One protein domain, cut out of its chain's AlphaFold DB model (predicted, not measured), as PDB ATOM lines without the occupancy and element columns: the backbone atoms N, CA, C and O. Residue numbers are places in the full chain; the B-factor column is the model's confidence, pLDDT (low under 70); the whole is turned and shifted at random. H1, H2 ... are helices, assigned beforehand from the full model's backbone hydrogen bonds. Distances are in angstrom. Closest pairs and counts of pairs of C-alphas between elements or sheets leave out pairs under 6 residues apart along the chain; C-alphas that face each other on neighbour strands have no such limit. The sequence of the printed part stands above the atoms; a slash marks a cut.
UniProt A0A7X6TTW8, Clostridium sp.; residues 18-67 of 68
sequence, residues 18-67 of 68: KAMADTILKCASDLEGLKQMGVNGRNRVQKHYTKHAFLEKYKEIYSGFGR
ATOM      1  N   LYS A  18      40.348  -2.919  24.278       98.31
ATOM      2  CA  LYS A  18      39.478  -2.684  25.428       98.31
ATOM      3  C   LYS A  18      38.041  -3.088  25.107       98.31
ATOM      4  O   LYS A  18      37.461  -3.864  25.860       98.31
ATOM      5  N   ALA A  19      37.484  -2.641  23.980       98.25
ATOM      6  CA  ALA A  19      36.136  -3.030  23.562       98.25
ATOM      7  C   ALA A  19      36.014  -4.545  23.348       98.25
ATOM      8  O   ALA A  19      34.986  -5.141  23.688       98.25
ATOM      9  N   MET A  20      37.067  -5.184  22.829       98.06
ATOM     10  CA  MET A  20      37.121  -6.640  22.714       98.06
ATOM     11  C   MET A  20      37.075  -7.318  24.092       98.06
ATOM     12  O   MET A  20      36.238  -8.197  24.300       98.06
ATOM     13  N   ALA A  21      37.908  -6.885  25.045       98.44
ATOM     14  CA  ALA A  21      37.928  -7.426  26.406       98.44
ATOM     15  C   ALA A  21      36.585  -7.228  27.135       98.44
ATOM     16  O   ALA A  21      36.031  -8.188  27.672       98.44
ATOM     17  N   ASP A  22      36.015  -6.021  27.077       98.44
ATOM     18  CA  ASP A  22      34.722  -5.693  27.691       98.44
ATOM     19  C   ASP A  22      33.596  -6.583  27.127       98.44
ATOM     20  O   ASP A  22      32.729  -7.070  27.858       98.44
ATOM     21  N   THR A  23      33.631  -6.863  25.822       97.81
ATOM     22  CA  THR A  23      32.657  -7.738  25.155       97.81
ATOM     23  C   THR A  23      32.818  -9.202  25.564       97.81
ATOM     24  O   THR A  23      31.818  -9.891  25.771       97.81
ATOM     25  N   ILE A  24      34.055  -9.686  25.716       97.81
ATOM     26  CA  ILE A  24      34.326 -11.044  26.207       97.81
ATOM     27  C   ILE A  24      33.783 -11.207  27.631       97.81
ATOM     28  O   ILE A  24      33.072 -12.174  27.905       97.81
ATOM     29  N   LEU A  25      34.049 -10.242  28.517       98.31
ATOM     30  CA  LEU A  25      33.536 -10.255  29.890       98.31
ATOM     31  C   LEU A  25      32.003 -10.217  29.920       98.31
ATOM     32  O   LEU A  25      31.382 -10.974  30.667       98.31
ATOM     33  N   LYS A  26      31.378  -9.415  29.050       97.19
ATOM     34  CA  LYS A  26      29.919  -9.395  28.886       97.19
ATOM     35  C   LYS A  26      29.366 -10.767  28.496       97.19
ATOM     36  O   LYS A  26      28.398 -11.221  29.098       97.19
ATOM     37  N   CYS A  27      29.984 -11.448  27.532       97.19
ATOM     38  CA  CYS A  27      29.596 -12.807  27.147       97.19
ATOM     39  C   CYS A  27      29.755 -13.806  28.305       97.19
ATOM     40  O   CYS A  27      28.895 -14.659  28.495       97.19
ATOM     41  N   ALA A  28      30.828 -13.693  29.090       97.31
ATOM     42  CA  ALA A  28      31.058 -14.559  30.244       97.31
ATOM     43  C   ALA A  28      30.036 -14.327  31.375       97.31
ATOM     44  O   ALA A  28      29.716 -15.261  32.107       97.31
ATOM     45  N   SER A  29      29.501 -13.107  31.494       98.12
ATOM     46  CA  SER A  29      28.476 -12.756  32.488       98.12
ATOM     47  C   SER A  29      27.057 -13.238  32.142       98.12
ATOM     48  O   SER A  29      26.220 -13.326  33.036       98.12
ATOM     49  N   ASP A  30      26.787 -13.580  30.876       97.88
ATOM     50  CA  ASP A  30      25.489 -14.067  30.388       97.88
ATOM     51  C   ASP A  30      25.684 -15.298  29.488       97.88
ATOM     52  O   ASP A  30      25.730 -15.227  28.254       97.88
ATOM     53  N   LEU A  31      25.822 -16.457  30.134       97.75
ATOM     54  CA  LEU A  31      26.082 -17.722  29.447       97.75
ATOM     55  C   LEU A  31      24.904 -18.188  28.584       97.75
ATOM     56  O   LEU A  31      25.124 -18.890  27.596       97.75
ATOM     57  N   GLU A  32      23.672 -17.821  28.936       98.00
ATOM     58  CA  GLU A  32      22.497 -18.210  28.156       98.00
ATOM     59  C   GLU A  32      22.413 -17.388  26.871       98.00
ATOM     60  O   GLU A  32      22.300 -17.950  25.778       98.00
ATOM     61  N   GLY A  33      22.617 -16.071  26.968       97.38
ATOM     62  CA  GLY A  33      22.766 -15.210  25.799       97.38
ATOM     63  C   GLY A  33      23.923 -15.651  24.898       97.38
ATOM     64  O   GLY A  33      23.779 -15.685  23.673       97.38
ATOM     65  N   LEU A  34      25.056 -16.066  25.480       97.62
ATOM     66  CA  LEU A  34      26.191 -16.607  24.729       97.62
ATOM     67  C   LEU A  34      25.835 -17.887  23.959       97.62
ATOM     68  O   LEU A  34      26.143 -17.992  22.769       97.62
ATOM     69  N   LYS A  35      25.151 -18.842  24.601       98.19
ATOM     70  CA  LYS A  35      24.676 -20.065  23.933       98.19
ATOM     71  C   LYS A  35      23.708 -19.743  22.802       98.19
ATOM     72  O   LYS A  35      23.872 -20.275  21.702       98.19
ATOM     73  N   GLN A  36      22.751 -18.846  23.038       98.12
ATOM     74  CA  GLN A  36      21.782 -18.453  22.021       98.12
ATOM     75  C   GLN A  36      22.467 -17.799  20.815       98.12
ATOM     76  O   GLN A  36      22.131 -18.113  19.674       98.12
ATOM     77  N   MET A  37      23.482 -16.956  21.036       97.56
ATOM     78  CA  MET A  37      24.300 -16.418  19.944       97.56
ATOM     79  C   MET A  37      25.002 -17.527  19.148       97.56
ATOM     80  O   MET A  37      25.019 -17.471  17.919       97.56
ATOM     81  N   GLY A  38      25.517 -18.565  19.815       97.62
ATOM     82  CA  GLY A  38      26.093 -19.740  19.155       97.62
ATOM     83  C   GLY A  38      25.082 -20.504  18.289       97.62
ATOM     84  O   GLY A  38      25.373 -20.829  17.135       97.62
ATOM     85  N   VAL A  39      23.870 -20.734  18.806       98.25
ATOM     86  CA  VAL A  39      22.761 -21.355  18.055       98.25
ATOM     87  C   VAL A  39      22.393 -20.510  16.835       98.25
ATOM     88  O   VAL A  39      22.305 -21.031  15.723       98.25
ATOM     89  N   ASN A  40      22.257 -19.196  17.012       97.56
ATOM     90  CA  ASN A  40      21.939 -18.269  15.928       97.56
ATOM     91  C   ASN A  40      23.035 -18.273  14.849       97.56
ATOM     92  O   ASN A  40      22.734 -18.325  13.655       97.56
ATOM     93  N   GLY A  41      24.309 -18.288  15.253       96.75
ATOM     94  CA  GLY A  41      25.446 -18.406  14.340       96.75
ATOM     95  C   GLY A  41      25.407 -19.697  13.523       96.75
ATOM     96  O   GLY A  41      25.529 -19.658  12.297       96.75
ATOM     97  N   ARG A  42      25.148 -20.835  14.178       97.62
ATOM     98  CA  ARG A  42      25.006 -22.133  13.504       97.62
ATOM     99  C   ARG A  42      23.853 -22.135  12.501       97.62
ATOM    100  O   ARG A  42      24.056 -22.536  11.356       97.62
ATOM    101  N   ASN A  43      22.682 -21.648  12.902       96.81
ATOM    102  CA  ASN A  43      21.503 -21.571  12.038       96.81
ATOM    103  C   ASN A  43      21.772 -20.698  10.802       96.81
ATOM    104  O   ASN A  43      21.397 -21.066   9.688       96.81
ATOM    105  N   ARG A  44      22.485 -19.576  10.971       95.62
ATOM    106  CA  ARG A  44      22.876 -18.697   9.862       95.62
ATOM    107  C   ARG A  44      23.805 -19.401   8.873       95.62
ATOM    108  O   ARG A  44      23.568 -19.328   7.668       95.62
ATOM    109  N   VAL A  45      24.817 -20.120   9.363       95.69
ATOM    110  CA  VAL A  45      25.730 -20.914   8.518       95.69
ATOM    111  C   VAL A  45      24.970 -21.992   7.751       95.69
ATOM    112  O   VAL A  45      25.108 -22.091   6.532       95.69
ATOM    113  N   GLN A  46      24.117 -22.754   8.436       95.62
ATOM    114  CA  GLN A  46      23.324 -23.820   7.820       95.62
ATOM    115  C   GLN A  46      22.330 -23.307   6.777       95.62
ATOM    116  O   GLN A  46      22.025 -24.025   5.829       95.62
ATOM    117  N   LYS A  47      21.823 -22.080   6.927       93.50
ATOM    118  CA  LYS A  47      20.873 -21.502   5.975       93.50
ATOM    119  C   LYS A  47      21.549 -20.869   4.760       93.50
ATOM    120  O   LYS A  47      21.032 -20.991   3.654       93.50
ATOM    121  N   HIS A  48      22.676 -20.186   4.951       92.31
ATOM    122  CA  HIS A  48      23.217 -19.279   3.930       92.31
ATOM    123  C   HIS A  48      24.590 -19.671   3.379       92.31
ATOM    124  O   HIS A  48      24.936 -19.252   2.281       92.31
ATOM    125  N   TYR A  49      25.364 -20.480   4.102       93.81
ATOM    126  CA  TYR A  49      26.779 -20.722   3.802       93.81
ATOM    127  C   TYR A  49      27.086 -22.210   3.594       93.81
ATOM    128  O   TYR A  49      28.188 -22.681   3.868       93.81
ATOM    129  N   THR A  50      26.104 -22.989   3.130       95.75
ATOM    130  CA  THR A  50      26.319 -24.414   2.862       95.75
ATOM    131  C   THR A  50      27.119 -24.620   1.580       95.75
ATOM    132  O   THR A  50      26.954 -23.896   0.598       95.75
ATOM    133  N   LYS A  51      27.940 -25.678   1.555       96.19
ATOM    134  CA  LYS A  51      28.665 -26.101   0.347       96.19
ATOM    135  C   LYS A  51      27.721 -26.317  -0.837       96.19
ATOM    136  O   LYS A  51      28.061 -25.957  -1.955       96.19
ATOM    137  N   HIS A  52      26.549 -26.905  -0.595       95.81
ATOM    138  CA  HIS A  52      25.561 -27.136  -1.643       95.81
ATOM    139  C   HIS A  52      25.054 -25.814  -2.230       95.81
ATOM    140  O   HIS A  52      25.173 -25.618  -3.434       95.81
ATOM    141  N   ALA A  53      24.596 -24.878  -1.387       94.12
ATOM    142  CA  ALA A  53      24.138 -23.567  -1.847       94.12
ATOM    143  C   ALA A  53      25.239 -22.812  -2.607       94.12
ATOM    144  O   ALA A  53      24.978 -22.231  -3.658       94.12
ATOM    145  N   PHE A  54      26.480 -22.878  -2.120       95.56
ATOM    146  CA  PHE A  54      27.638 -22.314  -2.809       95.56
ATOM    147  C   PHE A  54      27.836 -22.926  -4.205       95.56
ATOM    148  O   PHE A  54      27.937 -22.192  -5.184       95.56
ATOM    149  N   LEU A  55      27.862 -24.259  -4.319       96.50
ATOM    150  CA  LEU A  55      28.081 -24.944  -5.597       96.50
ATOM    151  C   LEU A  55      26.966 -24.670  -6.604       96.50
ATOM    152  O   LEU A  55      27.268 -24.454  -7.774       96.50
ATOM    153  N   GLU A  56      25.706 -24.650  -6.171       95.31
ATOM    154  CA  GLU A  56      24.588 -24.328  -7.063       95.31
ATOM    155  C   GLU A  56      24.704 -22.899  -7.602       95.31
ATOM    156  O   GLU A  56      24.606 -22.696  -8.809       95.31
ATOM    157  N   LYS A  57      25.063 -21.920  -6.758       93.94
ATOM    158  CA  LYS A  57      25.330 -20.550  -7.225       93.94
ATOM    159  C   LYS A  57      26.501 -20.460  -8.199       93.94
ATOM    160  O   LYS A  57      26.414 -19.740  -9.188       93.94
ATOM    161  N   TYR A  58      27.571 -21.216  -7.979       94.75
ATOM    162  CA  TYR A  58      28.687 -21.257  -8.928       94.75
ATOM    163  C   TYR A  58      28.307 -21.912 -10.262       94.75
ATOM    164  O   TYR A  58      28.717 -21.431 -11.316       94.75
ATOM    165  N   LYS A  59      27.503 -22.980 -10.247       94.38
ATOM    166  CA  LYS A  59      26.990 -23.603 -11.477       94.38
ATOM    167  C   LYS A  59      26.089 -22.657 -12.259       94.38
ATOM    168  O   LYS A  59      26.211 -22.618 -13.481       94.38
ATOM    169  N   GLU A  60      25.212 -21.911 -11.582       93.94
ATOM    170  CA  GLU A  60      24.364 -20.886 -12.208       93.94
ATOM    171  C   GLU A  60      25.226 -19.883 -12.989       93.94
ATOM    172  O   GLU A  60      24.957 -19.630 -14.164       93.94
ATOM    173  N   ILE A  61      26.306 -19.389 -12.369       93.31
ATOM    174  CA  ILE A  61      27.271 -18.476 -12.995       93.31
ATOM    175  C   ILE A  61      27.884 -19.127 -14.244       93.31
ATOM    176  O   ILE A  61      27.732 -18.602 -15.343       93.31
ATOM    177  N   TYR A  62      28.517 -20.298 -14.119       92.38
ATOM    178  CA  TYR A  62      29.186 -20.946 -15.258       92.38
ATOM    179  C   TYR A  62      28.231 -21.349 -16.393       92.38
ATOM    180  O   TYR A  62      28.594 -21.247 -17.563       92.38
ATOM    181  N   SER A  63      26.995 -21.741 -16.078       90.38
ATOM    182  CA  SER A  63      25.968 -22.074 -17.081       90.38
ATOM    183  C   SER A  63      25.448 -20.845 -17.841       90.38
ATOM    184  O   SER A  63      24.805 -20.992 -18.887       90.38
ATOM    185  N   GLY A  64      25.669 -19.644 -17.300       85.44
ATOM    186  CA  GLY A  64      25.424 -18.373 -17.977       85.44
ATOM    187  C   GLY A  64      26.541 -17.988 -18.949       85.44
ATOM    188  O   GLY A  64      26.243 -17.428 -19.994       85.44
ATOM    189  N   PHE A  65      27.796 -18.339 -18.644       78.25
ATOM    190  CA  PHE A  65      28.965 -17.994 -19.469       78.25
ATOM    191  C   PHE A  65      29.324 -19.037 -20.540       78.25
ATOM    192  O   PHE A  65      29.982 -18.700 -21.512       78.25
ATOM    193  N   GLY A  66      28.896 -20.297 -20.398       64.38
ATOM    194  CA  GLY A  66      29.104 -21.348 -21.411       64.38
ATOM    195  C   GLY A  66      28.086 -21.354 -22.560       64.38
ATOM    196  O   GLY A  66      28.026 -22.328 -23.306       64.38
ATOM    197  N   ARG A  67      27.238 -20.322 -22.658       59.22
ATOM    198  CA  ARG A  67      26.283 -20.094 -23.752       59.22
ATOM    199  C   ARG A  67      26.754 -18.908 -24.604       59.22
ATOM    200  O   ARG A  67      26.089 -17.882 -24.642       59.22
TER     201      ARG A  67
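Overview. This is residues 18 to 67 of the 68 residues of a protein of Clostridium sp. (UniProt A0A7X6TTW8). H2 and H3 follow one another end to end as a long, thin arm, and at the other end of H2 the shorter H1 turns off to make an L-shaped corner. The printed part has 50 residues with three named helices, H1, H2 and H3 along the chain, and no named strand: all helix. It is extended, with a radius of gyration of the C-alphas of 18.5 A, and spans 56 by 23 by 9 A.

Arrangement. H2, residues 31 to 48, and H1, residues 18 to 29, touch only at the corner, and only just, with 3 pairs of C-alphas within 8 A. H1 touches H2 with residues 27 to 28 alone, and H2 touches H1 with residues 33 to 34 alone; the closest C-alphas of the two helices, those of Cys 27 and Leu 34, are 5.6 A apart. Their lines are about perpendicular, at 74 degrees. H2 and H3, residues 51 to 65, meet only through their link. H1 and H3 are apart. In H1, H2 and H3 every O i to N i+4 pair is within hydrogen-bond range.

Along the chain. H2 measures 25.7 A from first to last C-alpha, beginning at (26.082, -17.722, 29.447). H3 measures 21.4 A, ending at (28.965, -17.994, -19.469). H1 measures 16.5 A.

Size, cuts and confidence. The farthest C-alphas, Ser 29 and Arg 67, are 56.8 A apart. The printed part has no cut, and both links are tight. Residues 66 to 67 have pLDDT under 70.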